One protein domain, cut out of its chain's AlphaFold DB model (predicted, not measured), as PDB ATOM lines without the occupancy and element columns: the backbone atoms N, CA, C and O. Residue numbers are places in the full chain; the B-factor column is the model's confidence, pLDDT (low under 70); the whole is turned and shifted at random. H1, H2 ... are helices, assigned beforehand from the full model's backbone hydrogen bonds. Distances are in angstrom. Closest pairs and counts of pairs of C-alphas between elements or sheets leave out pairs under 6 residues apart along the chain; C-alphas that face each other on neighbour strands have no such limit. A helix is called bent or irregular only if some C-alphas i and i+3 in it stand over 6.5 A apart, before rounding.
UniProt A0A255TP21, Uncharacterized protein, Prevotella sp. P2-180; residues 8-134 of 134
ATOM      1  N   LYS A   8     -12.119 -11.276  19.101       81.88
ATOM      2  CA  LYS A   8     -13.196 -11.831  18.262       81.88
ATOM      3  C   LYS A   8     -14.048 -12.892  18.969       81.88
ATOM      4  O   LYS A   8     -15.237 -12.973  18.704       81.88
ATOM      5  N   VAL A   9     -13.426 -13.717  19.812       78.94
ATOM      6  CA  VAL A   9     -14.093 -14.852  20.474       78.94
ATOM      7  C   VAL A   9     -14.527 -14.486  21.894       78.94
ATOM      8  O   VAL A   9     -15.675 -14.670  22.259       78.94
ATOM      9  N   TRP A  10     -13.620 -13.917  22.691       91.19
ATOM     10  CA  TRP A  10     -13.847 -13.698  24.126       91.19
ATOM     11  C   TRP A  10     -14.206 -12.257  24.501       91.19
ATOM     12  O   TRP A  10     -14.469 -11.985  25.666       91.19
ATOM     13  N   GLY A  11     -14.210 -11.325  23.545       94.44
ATOM     14  CA  GLY A  11     -14.363  -9.898  23.827       94.44
ATOM     15  C   GLY A  11     -15.664  -9.560  24.547       94.44
ATOM     16  O   GLY A  11     -15.627  -8.865  25.559       94.44
ATOM     17  N   LYS A  12     -16.791 -10.125  24.089       96.62
ATOM     18  CA  LYS A  12     -18.104  -9.928  24.723       96.62
ATOM     19  C   LYS A  12     -18.141 -10.469  26.156       96.62
ATOM     20  O   LYS A  12     -18.564  -9.759  27.059       96.62
ATOM     21  N   TRP A  13     -17.606 -11.672  26.372       97.62
ATOM     22  CA  TRP A  13     -17.497 -12.288  27.698       97.62
ATOM     23  C   TRP A  13     -16.657 -11.457  28.667       97.62
ATOM     24  O   TRP A  13     -17.046 -11.242  29.811       97.62
ATOM     25  N   TYR A  14     -15.500 -10.974  28.216       97.94
ATOM     26  CA  TYR A  14     -14.629 -10.145  29.043       97.94
ATOM     27  C   TYR A  14     -15.257  -8.797  29.364       97.94
ATOM     28  O   TYR A  14     -15.161  -8.355  30.505       97.94
ATOM     29  N   ASN A  15     -15.917  -8.173  28.387       97.25
ATOM     30  CA  ASN A  15     -16.635  -6.930  28.617       97.25
ATOM     31  C   ASN A  15     -17.727  -7.117  29.673       97.25
ATOM     32  O   ASN A  15     -17.755  -6.377  30.647       97.25
ATOM     33  N   TYR A  16     -18.541  -8.163  29.523       98.06
ATOM     34  CA  TYR A  16     -19.589  -8.502  30.477       98.06
ATOM     35  C   TYR A  16     -19.050  -8.659  31.904       98.06
ATOM     36  O   TYR A  16     -19.519  -7.981  32.804       98.06
ATOM     37  N   VAL A  17     -18.006  -9.472  32.108       98.44
ATOM     38  CA  VAL A  17     -17.404  -9.659  33.442       98.44
ATOM     39  C   VAL A  17     -16.914  -8.342  34.044       98.44
ATOM     40  O   VAL A  17     -17.139  -8.081  35.223       98.44
ATOM     41  N   LEU A  18     -16.223  -7.517  33.255       98.12
ATOM     42  CA  LEU A  18     -15.657  -6.258  33.738       98.12
ATOM     43  C   LEU A  18     -16.734  -5.228  34.075       98.12
ATOM     44  O   LEU A  18     -16.551  -4.458  35.016       98.12
ATOM     45  N   ASP A  19     -17.818  -5.184  33.310       97.31
ATOM     46  CA  ASP A  19     -18.917  -4.254  33.555       97.31
ATOM     47  C   ASP A  19     -19.776  -4.748  34.737       97.31
ATOM     48  O   ASP A  19     -20.035  -3.973  35.650       97.31
ATOM     49  N   SER A  20     -20.041  -6.057  34.848       98.12
ATOM     50  CA  SER A  20     -20.701  -6.675  36.011       98.12
ATOM     51  C   SER A  20     -19.991  -6.423  37.344       98.12
ATOM     52  O   SER A  20     -20.646  -6.326  38.380       98.12
ATOM     53  N   ILE A  21     -18.656  -6.351  37.356       98.31
ATOM     54  CA  ILE A  21     -17.899  -5.998  38.569       98.31
ATOM     55  C   ILE A  21     -18.019  -4.495  38.852       98.31
ATOM     56  O   ILE A  21     -18.232  -4.093  39.997       98.31
ATOM     57  N   ALA A  22     -17.889  -3.667  37.813       96.62
ATOM     58  CA  ALA A  22     -17.962  -2.216  37.951       96.62
ATOM     59  C   ALA A  22     -19.339  -1.738  38.442       96.62
ATOM     60  O   ALA A  22     -19.416  -0.780  39.203       96.62
ATOM     61  N   GLU A  23     -20.401  -2.433  38.038       95.25
ATOM     62  CA  GLU A  23     -21.799  -2.159  38.390       95.25
ATOM     63  C   GLU A  23     -22.287  -2.996  39.587       95.25
ATOM     64  O   GLU A  23     -23.489  -3.132  39.821       95.25
ATOM     65  N   SER A  24     -21.364  -3.608  40.333       97.25
ATOM     66  CA  SER A  24     -21.702  -4.426  41.494       97.25
ATOM     67  C   SER A  24     -22.258  -3.590  42.652       97.25
ATOM     68  O   SER A  24     -21.893  -2.423  42.830       97.25
ATOM     69  N   SER A  25     -23.122  -4.193  43.475       94.88
ATOM     70  CA  SER A  25     -23.712  -3.508  44.630       94.88
ATOM     71  C   SER A  25     -22.640  -3.029  45.605       94.88
ATOM     72  O   SER A  25     -22.677  -1.875  46.012       94.88
ATOM     73  N   THR A  26     -21.627  -3.857  45.898       94.31
ATOM     74  CA  THR A  26     -20.517  -3.452  46.777       94.31
ATOM     75  C   THR A  26     -19.773  -2.234  46.218       94.31
ATOM     76  O   THR A  26     -19.442  -1.323  46.973       94.31
ATOM     77  N   ALA A  27     -19.520  -2.182  44.902       93.38
ATOM     78  CA  ALA A  27     -18.863  -1.027  44.293       93.38
ATOM     79  C   ALA A  27     -19.718   0.244  44.413       93.38
ATOM     80  O   ALA A  27     -19.196   1.297  44.776       93.38
ATOM     81  N   SER A  28     -21.026   0.135  44.166       93.62
ATOM     82  CA  SER A  28     -21.968   1.249  44.305       93.62
ATOM     83  C   SER A  28     -22.073   1.741  45.753       93.62
ATOM     84  O   SER A  28     -21.969   2.941  45.999       93.62
ATOM     85  N   ASP A  29     -22.244   0.832  46.714       94.81
ATOM     86  CA  ASP A  29     -22.435   1.151  48.134       94.81
ATOM     87  C   ASP A  29     -21.208   1.847  48.740       94.81
ATOM     88  O   ASP A  29     -21.336   2.730  49.589       94.81
ATOM     89  N   LEU A  30     -20.012   1.477  48.273       92.12
ATOM     90  CA  LEU A  30     -18.743   2.074  48.690       92.12
ATOM     91  C   LEU A  30     -18.330   3.290  47.841       92.12
ATOM     92  O   LEU A  30     -17.301   3.904  48.124       92.12
ATOM     93  N   GLY A  31     -19.097   3.641  46.802       92.81
ATOM     94  CA  GLY A  31     -18.757   4.725  45.877       92.81
ATOM     95  C   GLY A  31     -17.440   4.499  45.126       92.81
ATOM     96  O   GLY A  31     -16.725   5.460  44.839       92.81
ATOM     97  N   LEU A  32     -17.088   3.241  44.845       91.94
ATOM     98  CA  LEU A  32     -15.837   2.889  44.179       91.94
ATOM     99  C   LEU A  32     -15.870   3.285  42.703       91.94
ATOM    100  O   LEU A  32     -16.786   2.945  41.956       91.94
ATOM    101  N   THR A  33     -14.801   3.940  42.260       91.31
ATOM    102  CA  THR A  33     -14.523   4.178  40.845       91.31
ATOM    103  C   THR A  33     -13.266   3.423  40.445       91.31
ATOM    104  O   THR A  33     -12.211   3.612  41.049       91.31
ATOM    105  N   PHE A  34     -13.366   2.589  39.415       93.62
ATOM    106  CA  PHE A  34     -12.239   1.807  38.914       93.62
ATOM    107  C   PHE A  34     -11.446   2.600  37.878       93.62
ATOM    108  O   PHE A  34     -11.997   2.998  36.851       93.62
ATOM    109  N   GLU A  35     -10.152   2.791  38.128       91.12
ATOM    110  CA  GLU A  35      -9.249   3.501  37.211       91.12
ATOM    111  C   GLU A  35      -9.017   2.716  35.914       91.12
ATOM    112  O   GLU A  35      -8.903   3.295  34.832       91.12
ATOM    113  N   ASP A  36      -8.968   1.385  36.014       94.44
ATOM    114  CA  ASP A  36      -8.732   0.492  34.885       94.44
ATOM    115  C   ASP A  36      -9.363  -0.902  35.068       94.44
ATOM    116  O   ASP A  36      -9.883  -1.263  36.126       94.44
ATOM    117  N   ASP A  37      -9.302  -1.724  34.021       96.44
ATOM    118  CA  ASP A  37      -9.841  -3.089  34.034       96.44
ATOM    119  C   ASP A  37      -9.099  -4.040  34.982       96.44
ATOM    120  O   ASP A  37      -9.668  -5.044  35.414       96.44
ATOM    121  N   ARG A  38      -7.832  -3.752  35.303       96.44
ATOM    122  CA  ARG A  38      -7.047  -4.559  36.239       96.44
ATOM    123  C   ARG A  38      -7.597  -4.382  37.652       96.44
ATOM    124  O   ARG A  38      -7.859  -5.390  38.301       96.44
ATOM    125  N   SER A  39      -7.853  -3.143  38.069       97.00
ATOM    126  CA  SER A  39      -8.397  -2.811  39.391       97.00
ATOM    127  C   SER A  39      -9.754  -3.474  39.660       97.00
ATOM    128  O   SER A  39     -10.014  -3.914  40.775       97.00
ATOM    129  N   ARG A  40     -10.584  -3.665  38.623       97.69
ATOM    130  CA  ARG A  40     -11.851  -4.416  38.722       97.69
ATOM    131  C   ARG A  40     -11.615  -5.882  39.088       97.69
ATOM    132  O   ARG A  40     -12.266  -6.430  39.971       97.69
ATOM    133  N   ILE A  41     -10.673  -6.536  38.409       98.31
ATOM    134  CA  ILE A  41     -10.370  -7.950  38.661       98.31
ATOM    135  C   ILE A  41      -9.683  -8.139  40.017       98.31
ATOM    136  O   ILE A  41      -9.967  -9.127  40.691       98.31
ATOM    137  N   GLU A  42      -8.809  -7.214  40.424       97.50
ATOM    138  CA  GLU A  42      -8.190  -7.232  41.758       97.50
ATOM    139  C   GLU A  42      -9.251  -7.119  42.851       97.50
ATOM    140  O   GLU A  42      -9.324  -8.010  43.694       97.50
ATOM    141  N   PHE A  43     -10.150  -6.136  42.746       97.75
ATOM    142  CA  PHE A  43     -11.273  -5.971  43.667       97.75
ATOM    143  C   PHE A  43     -12.105  -7.251  43.813       97.75
ATOM    144  O   PHE A  43     -12.307  -7.735  44.923       97.75
ATOM    145  N   PHE A  44     -12.538  -7.861  42.704       98.38
ATOM    146  CA  PHE A  44     -13.317  -9.101  42.779       98.38
ATOM    147  C   PHE A  44     -12.544 -10.233  43.482       98.38
ATOM    148  O   PHE A  44     -13.110 -10.968  44.292       98.38
ATOM    149  N   LEU A  45     -11.254 -10.404  43.165       98.31
ATOM    150  CA  LEU A  45     -10.435 -11.466  43.751       98.31
ATOM    151  C   LEU A  45     -10.149 -11.236  45.240       98.31
ATOM    152  O   LEU A  45     -10.064 -12.212  45.986       98.31
ATOM    153  N   GLU A  46     -10.015  -9.983  45.671       97.06
ATOM    154  CA  GLU A  46      -9.904  -9.606  47.081       97.06
ATOM    155  C   GLU A  46     -11.185  -9.959  47.841       97.06
ATOM    156  O   GLU A  46     -11.111 -10.711  48.810       97.06
ATOM    157  N   GLN A  47     -12.354  -9.556  47.333       97.62
ATOM    158  CA  GLN A  47     -13.650  -9.897  47.938       97.62
ATOM    159  C   GLN A  47     -13.871 -11.416  48.007       97.62
ATOM    160  O   GLN A  47     -14.189 -11.961  49.063       97.62
ATOM    161  N   PHE A  48     -13.595 -12.146  46.921       98.12
ATOM    162  CA  PHE A  48     -13.629 -13.614  46.925       98.12
ATOM    163  C   PHE A  48     -12.719 -14.217  48.005       98.12
ATOM    164  O   PHE A  48     -13.079 -15.202  48.663       98.12
ATOM    165  N   ASN A  49     -11.516 -13.665  48.163       97.62
ATOM    166  CA  ASN A  49     -10.561 -14.176  49.128       97.62
ATOM    167  C   ASN A  49     -11.012 -13.933  50.568       97.62
ATOM    168  O   ASN A  49     -10.885 -14.834  51.397       97.62
ATOM    169  N   GLU A  50     -11.550 -12.746  50.833       96.25
ATOM    170  CA  GLU A  50     -12.048 -12.336  52.142       96.25
ATOM    171  C   GLU A  50     -13.315 -13.074  52.553       96.25
ATOM    172  O   GLU A  50     -13.442 -13.390  53.730       96.25
ATOM    173  N   GLU A  51     -14.219 -13.378  51.618       96.88
ATOM    174  CA  GLU A  51     -15.553 -13.917  51.915       96.88
ATOM    175  C   GLU A  51     -15.672 -15.439  51.756       96.88
ATOM    176  O   GLU A  51     -16.567 -16.055  52.340       96.88
ATOM    177  N   TYR A  52     -14.829 -16.071  50.929       97.44
ATOM    178  CA  TYR A  52     -15.069 -17.461  50.514       97.44
ATOM    179  C   TYR A  52     -13.829 -18.357  50.462       97.44
ATOM    180  O   TYR A  52     -13.965 -19.580  50.545       97.44
ATOM    181  N   ASN A  53     -12.614 -17.824  50.333       96.88
ATOM    182  CA  ASN A  53     -11.415 -18.632  50.071       96.88
ATOM    183  C   ASN A  53     -10.746 -19.241  51.327       96.88
ATOM    184  O   ASN A  53      -9.524 -19.378  51.378       96.88
ATOM    185  N   TYR A  54     -11.524 -19.633  52.335       95.62
ATOM    186  CA  TYR A  54     -11.019 -20.261  53.565       95.62
ATOM    187  C   TYR A  54     -10.686 -21.749  53.382       95.62
ATOM    188  O   TYR A  54     -11.206 -22.402  52.473       95.62
ATOM    189  N   ASP A  55      -9.892 -22.323  54.293       96.38
ATOM    190  CA  ASP A  55      -9.403 -23.713  54.225       96.38
ATOM    191  C   ASP A  55     -10.504 -24.750  53.979       96.38
ATOM    192  O   ASP A  55     -10.342 -25.649  53.153       96.38
ATOM    193  N   TYR A  56     -11.662 -24.593  54.622       96.12
ATOM    194  CA  TYR A  56     -12.817 -25.464  54.402       96.12
ATOM    195  C   TYR A  56     -13.244 -25.504  52.923       96.12
ATOM    196  O   TYR A  56     -13.404 -26.576  52.332       96.12
ATOM    197  N   ASN A  57     -13.372 -24.335  52.289       96.25
ATOM    198  CA  ASN A  57     -13.739 -24.231  50.878       96.25
ATOM    199  C   ASN A  57     -12.579 -24.617  49.959       96.25
ATOM    200  O   ASN A  57     -12.828 -25.129  48.865       96.25
ATOM    201  N   LYS A  58     -11.324 -24.440  50.392       96.06
ATOM    202  CA  LYS A  58     -10.165 -24.956  49.660       96.06
ATOM    203  C   LYS A  58     -10.166 -26.481  49.591       96.06
ATOM    204  O   LYS A  58      -9.897 -27.027  48.527       96.06
ATOM    205  N   ILE A  59     -10.539 -27.161  50.675       96.00
ATOM    206  CA  ILE A  59     -10.676 -28.624  50.708       96.00
ATOM    207  C   ILE A  59     -11.852 -29.079  49.835       96.00
ATOM    208  O   ILE A  59     -11.707 -30.001  49.034       96.00
ATOM    209  N   ARG A  60     -13.011 -28.420  49.959       94.62
ATOM    210  CA  ARG A  60     -14.225 -28.784  49.209       94.62
ATOM    211  C   ARG A  60     -14.095 -28.528  47.703       94.62
ATOM    212  O   ARG A  60     -14.587 -29.318  46.901       94.62
ATOM    213  N   TYR A  61     -13.426 -27.441  47.324       95.00
ATOM    214  CA  TYR A  61     -13.205 -27.022  45.941       95.00
ATOM    215  C   TYR A  61     -11.712 -26.729  45.715       95.00
ATOM    216  O   TYR A  61     -11.311 -25.565  45.675       95.00
ATOM    217  N   PRO A  62     -10.857 -27.754  45.542       94.12
ATOM    218  CA  PRO A  62      -9.398 -27.579  45.479       94.12
ATOM    219  C   PRO A  62      -8.923 -26.806  44.244       94.12
ATOM    220  O   PRO A  62      -7.870 -26.174  44.256       94.12
ATOM    221  N   ILE A  63      -9.710 -26.819  43.170       96.44
ATOM    222  CA  ILE A  63      -9.402 -26.088  41.943       96.44
ATOM    223  C   ILE A  63      -9.953 -24.665  42.066       96.44
ATOM    224  O   ILE A  63     -11.170 -24.484  42.082       96.44
ATOM    225  N   LEU A  64      -9.073 -23.657  42.047       97.19
ATOM    226  CA  LEU A  64      -9.434 -22.232  42.168       97.19
ATOM    227  C   LEU A  64     -10.594 -21.818  41.244       97.19
ATOM    228  O   LEU A  64     -11.523 -21.153  41.680       97.19
ATOM    229  N   ARG A  65     -10.589 -22.272  39.984       97.75
ATOM    230  CA  ARG A  65     -11.674 -22.014  39.018       97.75
ATOM    231  C   ARG A  65     -13.036 -22.510  39.513       97.75
ATOM    232  O   ARG A  65     -14.020 -21.793  39.398       97.75
ATOM    233  N   LEU A  66     -13.091 -23.732  40.048       97.81
ATOM    234  CA  LEU A  66     -14.327 -24.315  40.577       97.81
ATOM    235  C   LEU A  66     -14.749 -23.637  41.881       97.81
ATOM    236  O   LEU A  66     -15.938 -23.469  42.123       97.81
ATOM    237  N   ARG A  67     -13.779 -23.206  42.691       98.00
ATOM    238  CA  ARG A  67     -14.027 -22.466  43.930       98.00
ATOM    239  C   ARG A  67     -14.632 -21.088  43.658       98.00
ATOM    240  O   ARG A  67     -15.647 -20.761  44.260       98.00
ATOM    241  N   ILE A  68     -14.097 -20.344  42.687       98.56
ATOM    242  CA  ILE A  68     -14.698 -19.088  42.205       98.56
ATOM    243  C   ILE A  68     -16.092 -19.358  41.622       98.56
ATOM    244  O   ILE A  68     -17.033 -18.656  41.962       98.56
ATOM    245  N   ALA A  69     -16.267 -20.399  40.804       98.62
ATOM    246  CA  ALA A  69     -17.585 -20.746  40.260       98.62
ATOM    247  C   ALA A  69     -18.613 -21.099  41.354       98.62
ATOM    248  O   ALA A  69     -19.801 -20.835  41.187       98.62
ATOM    249  N   SER A  70     -18.170 -21.697  42.463       98.31
ATOM    250  CA  SER A  70     -19.009 -21.976  43.633       98.31
ATOM    251  C   SER A  70     -19.369 -20.700  44.394       98.31
ATOM    252  O   SER A  70     -20.520 -20.526  44.779       98.31
ATOM    253  N   TYR A  71     -18.418 -19.779  44.559       98.44
ATOM    254  CA  TYR A  71     -18.676 -18.458  45.132       98.44
ATOM    255  C   TYR A  71     -19.693 -17.672  44.296       98.44
ATOM    256  O   TYR A  71     -20.680 -17.194  44.840       98.44
ATOM    257  N   LEU A  72     -19.534 -17.641  42.967       98.62
ATOM    258  CA  LEU A  72     -20.455 -16.965  42.042       98.62
ATOM    259  C   LEU A  72     -21.890 -17.516  42.093       98.62
ATOM    260  O   LEU A  72     -22.835 -16.755  41.915       98.62
ATOM    261  N   GLN A  73     -22.072 -18.813  42.367       97.56
ATOM    262  CA  GLN A  73     -23.405 -19.403  42.575       97.56
ATOM    263  C   GLN A  73     -24.108 -18.857  43.825       97.56
ATOM    264  O   GLN A  73     -25.333 -18.899  43.897       97.56
ATOM    265  N   GLY A  74     -23.346 -18.340  44.791       97.44
ATOM    266  CA  GLY A  74     -23.867 -17.624  45.953       97.44
ATOM    267  C   GLY A  74     -24.308 -16.188  45.658       97.44
ATOM    268  O   GLY A  74     -24.783 -15.534  46.577       97.44
ATOM    269  N   LEU A  75     -24.166 -15.718  44.409       97.44
ATOM    270  CA  LEU A  75     -24.511 -14.364  43.959       97.44
ATOM    271  C   LEU A  75     -23.880 -13.270  44.843       97.44
ATOM    272  O   LEU A  75     -24.597 -12.481  45.460       97.44
ATOM    273  N   PRO A  76     -22.539 -13.237  44.943       97.81
ATOM    274  CA  PRO A  76     -21.849 -12.290  45.804       97.81
ATOM    275  C   PRO A  76     -22.048 -10.855  45.321       97.81
ATOM    276  O   PRO A  76     -22.060 -10.587  44.121       97.81
ATOM    277  N   SER A  77     -22.140  -9.908  46.255       97.12
ATOM    278  CA  SER A  77     -22.409  -8.496  45.946       97.12
ATOM    279  C   SER A  77     -21.260  -7.783  45.231       97.12
ATOM    280  O   SER A  77     -21.459  -6.669  44.749       97.12
ATOM    281  N   SER A  78     -20.083  -8.413  45.139       97.44
ATOM    282  CA  SER A  78     -18.898  -7.930  44.421       97.44
ATOM    283  C   SER A  78     -18.986  -8.082  42.896       97.44
ATOM    284  O   SER A  78     -18.109  -7.595  42.178       97.44
ATOM    285  N   ILE A  79     -20.030  -8.738  42.371       98.44
ATOM    286  CA  ILE A  79     -20.273  -8.862  40.929       98.44
ATOM    287  C   ILE A  79     -21.763  -9.070  40.614       98.44
ATOM    288  O   ILE A  79     -22.414  -9.956  41.158       98.44
ATOM    289  N   ASN A  80     -22.302  -8.291  39.676       97.38
ATOM    290  CA  ASN A  80     -23.691  -8.401  39.231       97.38
ATOM    291  C   ASN A  80     -23.793  -9.192  37.915       97.38
ATOM    292  O   ASN A  80     -23.667  -8.625  36.829       97.38
ATOM    293  N   ILE A  81     -23.980 -10.512  38.009       97.88
ATOM    294  CA  ILE A  81     -24.170 -11.402  36.850       97.88
ATOM    295  C   ILE A  81     -25.581 -11.988  36.796       97.88
ATOM    296  O   ILE A  81     -26.209 -12.277  37.813       97.88
ATOM    297  N   ASP A  82     -26.042 -12.249  35.580       98.06
ATOM    298  CA  ASP A  82     -27.278 -12.955  35.294       98.06
ATOM    299  C   ASP A  82     -27.225 -14.367  35.874       98.06
ATOM    300  O   ASP A  82     -26.246 -15.094  35.717       98.06
ATOM    301  N   PHE A  83     -28.309 -14.774  36.520       96.81
ATOM    302  CA  PHE A  83     -28.467 -16.119  37.079       96.81
ATOM    303  C   PHE A  83     -29.705 -16.835  36.527       96.81
ATOM    304  O   PHE A  83     -29.843 -18.052  36.658       96.81
ATOM    305  N   MET A  84     -30.616 -16.093  35.889       97.62
ATOM    306  CA  MET A  84     -31.816 -16.656  35.281       97.62
ATOM    307  C   MET A  84     -31.493 -17.272  33.919       97.62
ATOM    308  O   MET A  84     -30.900 -16.629  33.053       97.62
ATOM    309  N   TRP A  85     -31.943 -18.508  33.698       97.31
ATOM    310  CA  TRP A  85     -31.638 -19.266  32.480       97.31
ATOM    311  C   TRP A  85     -32.074 -18.556  31.198       97.31
ATOM    312  O   TRP A  85     -31.327 -18.547  30.228       97.31
ATOM    313  N   ASN A  86     -33.251 -17.926  31.181       97.19
ATOM    314  CA  ASN A  86     -33.726 -17.194  30.005       97.19
ATOM    315  C   ASN A  86     -32.777 -16.048  29.622       97.19
ATOM    316  O   ASN A  86     -32.455 -15.906  28.446       97.19
ATOM    317  N   ARG A  87     -32.270 -15.292  30.605       97.94
ATOM    318  CA  ARG A  87     -31.302 -14.211  30.369       97.94
ATOM    319  C   ARG A  87     -29.955 -14.734  29.897       97.94
ATOM    320  O   ARG A  87     -29.419 -14.241  28.909       97.94
ATOM    321  N   ILE A  88     -29.455 -15.789  30.538       98.19
ATOM    322  CA  ILE A  88     -28.211 -16.453  30.132       98.19
ATOM    323  C   ILE A  88     -28.316 -16.945  28.680       98.19
ATOM    324  O   ILE A  88     -27.401 -16.732  27.885       98.19
ATOM    325  N   ILE A  89     -29.437 -17.561  28.296       98.19
ATOM    326  CA  ILE A  89     -29.669 -18.045  26.927       98.19
ATOM    327  C   ILE A  89     -29.726 -16.887  25.927       98.19
ATOM    328  O   ILE A  89     -29.132 -16.989  24.854       98.19
ATOM    329  N   GLU A  90     -30.434 -15.802  26.251       97.62
ATOM    330  CA  GLU A  90     -30.516 -14.607  25.398       97.62
ATOM    331  C   GLU A  90     -29.118 -14.045  25.104       97.62
ATOM    332  O   GLU A  90     -28.742 -13.914  23.935       97.62
ATOM    333  N   LEU A  91     -28.321 -13.811  26.151       96.94
ATOM    334  CA  LEU A  91     -26.959 -13.284  26.035       96.94
ATOM    335  C   LEU A  91     -26.054 -14.224  25.241       96.94
ATOM    336  O   LEU A  91     -25.405 -13.829  24.274       96.94
ATOM    337  N   THR A  92     -26.025 -15.501  25.614       96.44
ATOM    338  CA  THR A  92     -25.088 -16.447  25.000       96.44
ATOM    339  C   THR A  92     -25.437 -16.753  23.547       96.44
ATOM    340  O   THR A  92     -24.524 -16.901  22.737       96.44
ATOM    341  N   LYS A  93     -26.717 -16.751  23.149       96.81
ATOM    342  CA  LYS A  93     -27.098 -16.807  21.725       96.81
ATOM    343  C   LYS A  93     -26.584 -15.605  20.946       96.81
ATOM    344  O   LYS A  93     -26.094 -15.771  19.830       96.81
ATOM    345  N   GLU A  94     -26.688 -14.410  21.516       95.19
ATOM    346  CA  GLU A  94     -26.203 -13.181  20.887       95.19
ATOM    347  C   GLU A  94     -24.670 -13.166  20.751       95.19
ATOM    348  O   GLU A  94     -24.110 -12.572  19.822       95.19
ATOM    349  N   TRP A  95     -23.964 -13.810  21.678       94.88
ATOM    350  CA  TRP A  95     -22.502 -13.821  21.692       94.88
ATOM    351  C   TRP A  95     -21.905 -14.935  20.837       94.88
ATOM    352  O   TRP A  95     -20.916 -14.707  20.144       94.88
ATOM    353  N   GLU A  96     -22.527 -16.111  20.840       94.38
ATOM    354  CA  GLU A  96     -21.982 -17.337  20.245       94.38
ATOM    355  C   GLU A  96     -22.716 -17.758  18.959       94.38
ATOM    356  O   GLU A  96     -22.244 -18.629  18.227       94.38
ATOM    357  N   GLY A  97     -23.870 -17.156  18.652       94.06
ATOM    358  CA  GLY A  97     -24.594 -17.360  17.392       94.06
ATOM    359  C   GLY A  97     -25.227 -18.746  17.221       94.06
ATOM    360  O   GLY A  97     -25.478 -19.173  16.091       94.06
ATOM    361  N   TYR A  98     -25.478 -19.474  18.310       95.19
ATOM    362  CA  TYR A  98     -26.081 -20.808  18.256       95.19
ATOM    363  C   TYR A  98     -27.618 -20.763  18.255       95.19
ATOM    364  O   TYR A  98     -28.247 -19.772  18.624       95.19
ATOM    365  N   LYS A  99     -28.242 -21.879  17.849       94.50
ATOM    366  CA  LYS A  99     -29.710 -22.053  17.849       94.50
ATOM    367  C   LYS A  99     -30.196 -23.347  18.509       94.50
ATOM    368  O   LYS A  99     -31.401 -23.536  18.626       94.50
ATOM    369  N   SER A 100     -29.290 -24.249  18.881       96.56
ATOM    370  CA  SER A 100     -29.653 -25.577  19.382       96.56
ATOM    371  C   SER A 100     -29.928 -25.561  20.890       96.56
ATOM    372  O   SER A 100     -29.295 -24.801  21.625       96.56
ATOM    373  N   LYS A 101     -30.855 -26.410  21.350       95.69
ATOM    374  CA  LYS A 101     -31.224 -26.516  22.772       95.69
ATOM    375  C   LYS A 101     -30.104 -27.109  23.623       95.69
ATOM    376  O   LYS A 101     -29.892 -26.684  24.748       95.69
ATOM    377  N   GLU A 102     -29.316 -28.017  23.060       97.25
ATOM    378  CA  GLU A 102     -28.168 -28.626  23.741       97.25
ATOM    379  C   GLU A 102     -27.126 -27.562  24.116       97.25
ATOM    380  O   GLU A 102     -26.471 -27.648  25.153       97.25
ATOM    381  N   LYS A 103     -26.980 -26.525  23.278       97.06
ATOM    382  CA  LYS A 103     -26.119 -25.378  23.576       97.06
ATOM    383  C   LYS A 103     -26.720 -24.472  24.647       97.06
ATOM    384  O   LYS A 103     -25.963 -24.003  25.487       97.06
ATOM    385  N   GLU A 104     -28.040 -24.269  24.659       97.69
ATOM    386  CA  GLU A 104     -28.725 -23.552  25.750       97.69
ATOM    387  C   GLU A 104     -28.438 -24.216  27.098       97.69
ATOM    388  O   GLU A 104     -27.932 -23.570  28.013       97.69
ATOM    389  N   GLU A 105     -28.673 -25.526  27.189       97.62
ATOM    390  CA  GLU A 105     -28.415 -26.308  28.399       97.62
ATOM    391  C   GLU A 105     -26.939 -26.265  28.798       97.62
ATOM    392  O   GLU A 105     -26.620 -26.090  29.974       97.62
ATOM    393  N   TYR A 106     -26.025 -26.384  27.829       97.94
ATOM    394  CA  TYR A 106     -24.593 -26.273  28.090       97.94
ATOM    395  C   TYR A 106     -24.241 -24.935  28.747       97.94
ATOM    396  O   TYR A 106     -23.568 -24.930  29.780       97.94
ATOM    397  N   PHE A 107     -24.688 -23.812  28.177       97.94
ATOM    398  CA  PHE A 107     -24.353 -22.490  28.703       97.94
ATOM    399  C   PHE A 107     -25.001 -22.227  30.057       97.94
ATOM    400  O   PHE A 107     -24.305 -21.746  30.945       97.94
ATOM    401  N   CYS A 108     -26.260 -22.614  30.265       97.75
ATOM    402  CA  CYS A 108     -26.904 -22.509  31.576       97.75
ATOM    403  C   CYS A 108     -26.158 -23.317  32.645       97.75
ATOM    404  O   CYS A 108     -25.847 -22.796  33.714       97.75
ATOM    405  N   ASN A 109     -25.799 -24.568  32.344       97.88
ATOM    406  CA  ASN A 109     -25.111 -25.445  33.295       97.88
ATOM    407  C   ASN A 109     -23.657 -25.027  33.555       97.88
ATOM    408  O   ASN A 109     -23.108 -25.317  34.619       97.88
ATOM    409  N   LYS A 110     -23.002 -24.385  32.581       98.00
ATOM    410  CA  LYS A 110     -21.591 -23.979  32.669       98.00
ATOM    411  C   LYS A 110     -21.383 -22.499  32.935       98.00
ATOM    412  O   LYS A 110     -20.231 -22.091  33.056       98.00
ATOM    413  N   TRP A 111     -22.448 -21.722  33.090       98.38
ATOM    414  CA  TRP A 111     -22.402 -20.270  33.202       98.38
ATOM    415  C   TRP A 111     -21.354 -19.776  34.207       98.38
ATOM    416  O   TRP A 111     -20.361 -19.159  33.823       98.38
ATOM    417  N   PHE A 112     -21.490 -20.154  35.478       98.56
ATOM    418  CA  PHE A 112     -20.572 -19.722  36.535       98.56
ATOM    419  C   PHE A 112     -19.132 -20.214  36.322       98.56
ATOM    420  O   PHE A 112     -18.174 -19.502  36.617       98.56
ATOM    421  N   GLU A 113     -18.954 -21.414  35.762       98.56
ATOM    422  CA  GLU A 113     -17.635 -21.945  35.405       98.56
ATOM    423  C   GLU A 113     -16.971 -21.154  34.264       98.56
ATOM    424  O   GLU A 113     -15.747 -20.986  34.265       98.56
ATOM    425  N   ILE A 114     -17.754 -20.672  33.295       98.31
ATOM    426  CA  ILE A 114     -17.284 -19.841  32.181       98.31
ATOM    427  C   ILE A 114     -16.913 -18.446  32.691       98.31
ATOM    428  O   ILE A 114     -15.818 -17.972  32.386       98.31
ATOM    429  N   ILE A 115     -17.749 -17.828  33.529       98.62
ATOM    430  CA  ILE A 115     -17.450 -16.533  34.161       98.62
ATOM    431  C   ILE A 115     -16.178 -16.625  35.020       98.62
ATOM    432  O   ILE A 115     -15.256 -15.829  34.837       98.62
ATOM    433  N   ALA A 116     -16.045 -17.658  35.859       98.62
ATOM    434  CA  ALA A 116     -14.824 -17.910  36.632       98.62
ATOM    435  C   ALA A 116     -13.583 -18.087  35.738       98.62
ATOM    436  O   ALA A 116     -12.491 -17.615  36.057       98.62
ATOM    437  N   THR A 117     -13.745 -18.749  34.588       98.25
ATOM    438  CA  THR A 117     -12.673 -18.886  33.591       98.25
ATOM    439  C   THR A 117     -12.280 -17.530  33.016       98.25
ATOM    440  O   THR A 117     -11.087 -17.247  32.905       98.25
ATOM    441  N   CYS A 118     -13.254 -16.680  32.687       98.19
ATOM    442  CA  CYS A 118     -13.012 -15.336  32.172       98.19
ATOM    443  C   CYS A 118     -12.255 -14.470  33.184       98.19
ATOM    444  O   CYS A 118     -11.266 -13.843  32.812       98.19
ATOM    445  N   ILE A 119     -12.639 -14.514  34.464       98.50
ATOM    446  CA  ILE A 119     -11.947 -13.810  35.554       98.50
ATOM    447  C   ILE A 119     -10.475 -14.236  35.628       98.50
ATOM    448  O   ILE A 119      -9.585 -13.389  35.582       98.50
ATOM    449  N   LEU A 120     -10.185 -15.541  35.655       98.19
ATOM    450  CA  LEU A 120      -8.801 -16.037  35.716       98.19
ATOM    451  C   LEU A 120      -7.996 -15.711  34.448       98.19
ATOM    452  O   LEU A 120      -6.801 -15.424  34.513       98.19
ATOM    453  N   GLN A 121      -8.641 -15.738  33.283       96.50
ATOM    454  CA  GLN A 121      -8.032 -15.359  32.010       96.50
ATOM    455  C   GLN A 121      -7.713 -13.859  31.929       96.50
ATOM    456  O   GLN A 121      -6.711 -13.488  31.310       96.50
ATOM    457  N   LEU A 122      -8.552 -13.005  32.517       97.50
ATOM    458  CA  LEU A 122      -8.303 -11.571  32.659       97.50
ATOM    459  C   LEU A 122      -7.200 -11.319  33.688       97.50
ATOM    460  O   LEU A 122      -6.255 -10.599  33.380       97.50
ATOM    461  N   ALA A 123      -7.230 -12.005  34.834       97.50
ATOM    462  CA  ALA A 123      -6.173 -11.938  35.842       97.50
ATOM    463  C   ALA A 123      -4.795 -12.276  35.254       97.50
ATOM    464  O   ALA A 123      -3.842 -11.516  35.420       97.50
ATOM    465  N   ALA A 124      -4.702 -13.354  34.469       95.75
ATOM    466  CA  ALA A 124      -3.472 -13.726  33.775       95.75
ATOM    467  C   ALA A 124      -3.003 -12.652  32.772       95.75
ATOM    468  O   ALA A 124      -1.812 -12.355  32.694       95.75
ATOM    469  N   ARG A 125      -3.927 -12.037  32.020       94.94
ATOM    470  CA  ARG A 125      -3.613 -10.955  31.065       94.94
ATOM    471  C   ARG A 125      -3.109  -9.697  31.765       94.94
ATOM    472  O   ARG A 125      -2.126  -9.108  31.321       94.94
ATOM    473  N   TYR A 126      -3.739  -9.330  32.874       95.44
ATOM    474  CA  TYR A 126      -3.348  -8.193  33.705       95.44
ATOM    475  C   TYR A 126      -2.194  -8.502  34.665       95.44
ATOM    476  O   TYR A 126      -1.789  -7.630  35.426       95.44
ATOM    477  N   LYS A 127      -1.621  -9.713  34.589       95.38
ATOM    478  CA  LYS A 127      -0.495 -10.178  35.411       95.38
ATOM    479  C   LYS A 127      -0.774 -10.127  36.921       95.38
ATOM    480  O   LYS A 127       0.148  -9.942  37.711       95.38
ATOM    481  N   ILE A 128      -2.029 -10.317  37.319       96.06
ATOM    482  CA  ILE A 128      -2.425 -10.441  38.723       96.06
ATOM    483  C   ILE A 128      -1.946 -11.804  39.237       96.06
ATOM    484  O   ILE A 128      -2.183 -12.842  38.609       96.06
ATOM    485  N   ASN A 129      -1.255 -11.818  40.378       92.50
ATOM    486  CA  ASN A 129      -0.733 -13.047  40.962       92.50
ATOM    487  C   ASN A 129      -1.856 -13.864  41.609       92.50
ATOM    488  O   ASN A 129      -2.224 -13.631  42.755       92.50
ATOM    489  N   THR A 130      -2.358 -14.882  40.911       91.81
ATOM    490  CA  THR A 130      -3.413 -15.739  41.465       91.81
ATOM    491  C   THR A 130      -2.898 -16.896  42.327       91.81
ATOM    492  O   THR A 130      -3.702 -17.692  42.808       91.81
ATOM    493  N   PHE A 131      -1.579 -17.054  42.508       86.44
ATOM    494  CA  PHE A 131      -1.036 -18.124  43.356       86.44
ATOM    495  C   PHE A 131      -1.377 -17.920  44.829       86.44
ATOM    496  O   PHE A 131      -1.580 -18.907  45.526       86.44
ATOM    497  N   GLN A 132      -1.517 -16.670  45.275       83.00
ATOM    498  CA  GLN A 132      -1.920 -16.355  46.649       83.00
ATOM    499  C   GLN A 132      -3.327 -16.860  47.002       83.00
ATOM    500  O   GLN A 132      -3.625 -17.085  48.168       83.00
ATOM    501  N   TYR A 133      -4.179 -17.093  45.996       85.19
ATOM    502  CA  TYR A 133      -5.542 -17.585  46.197       85.19
ATOM    503  C   TYR A 133      -5.661 -19.111  46.142       85.19
ATOM    504  O   TYR A 133      -6.764 -19.631  46.330       85.19
ATOM    505  N   LYS A 134      -4.576 -19.834  45.836       79.19
ATOM    506  CA  LYS A 134      -4.614 -21.298  45.733       79.19
ATOM    507  C   LYS A 134      -4.790 -21.965  47.093       79.19
ATOM    508  O   LYS A 134      -4.330 -21.428  48.127       79.19
TER     509      LYS A 134
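This is residues 8 to 134 of the 134 residues of an uncharacterized protein of Prevotella sp. P2-180 (UniProt A0A255TP21). One arm of a long bent helix, H7b, makes the core, and H1, H3 and H5 pack on it, each crossing it. The other arm, H7a, leads away to one end of the domain, where H6 crosses it in a small second group; the short H2, H4 and H8 lie on the outside of the larger group. The printed part has 127 residues with eight named helices, H1 to H8 in chain order, and no named strand: all helix. It is compact, with a radius of gyration of the C-alphas of 14.6 A and spans of 40 by 35 by 27 A.

Start at H1, residues 11 to 22. With its residues 18 to 22 alone it touches H3, residues 37 to 51, where the C-alphas of Ile 21 and Arg 40 come closest, 6.3 A, at a steep tilt of 59 degrees, the same way. H2, residues 25 to 29, is near H3. H4, residues 55 to 60, is close but not clearly touching H5, residues 64 to 73; their closest C-alphas are those of Asn 57 and Arg 67, 7.2 A. Next look at H7, residues 101 to 125, the hub, which touches five helices. By its hydrogen bonds it was assigned as one helix, but it is bent: C-alphas 109 and 112 are 8.0 A apart. Its arms, H7a, residues 101 to 109, and H7b, residues 112 to 125, stand at 68 degrees, a steep tilt, only just short of perpendicular. H7b touches H5, closest at the C-alphas of Ala 69 and Phe 112, 4.9 A, at a steep tilt of 50 degrees, opposite ways. H1, with residues 13 to 17 alone, touches H7b about perpendicular, 88 degrees, closest at the C-alphas of Tyr 14 and Cys 118, 6.3 A. H3, with residues 38 to 42 alone, touches H7b at Ile 41 and Ala 123, their closest C-alphas, 6.4 A. H6, residues 85 to 96, touches H7a, closest at the C-alphas of Ile 89 and Glu 104, 5.7 A, and is apart from H7b. H8, residues 130 to 133, touches H7b only at the corner and only just, with 3 pairs of C-alphas within 8 A, the closest those of Ala 123 and Thr 130, 7.3 A. Every O i to N i+4 pair is within hydrogen-bond range in H1 to H6, H7a and H7b; H8 is too short for one.

Find C-alpha 11 at (-14.363, -9.898, 23.827); from there H1 runs 16.5 A to Ala 22. H2 spans 6.0 A, H3 21.7 A, H4 8.6 A, H5 14.3 A and H6 15.7 A. H7a runs 12.2 A; H7b begins at C-alpha 112, (-20.572, -19.722, 36.535), and runs 19.9 A. H8, 5.5 A, ends at C-alpha 133, (-5.542, -17.585, 46.197).

The C-alphas farthest apart, those of Leu 30 and Ser 100, are 41.7 A apart. The printed part has no cut. Look between H5 and H6 for the long link, 11 residues. No printed residue is under 70 in pLDDT.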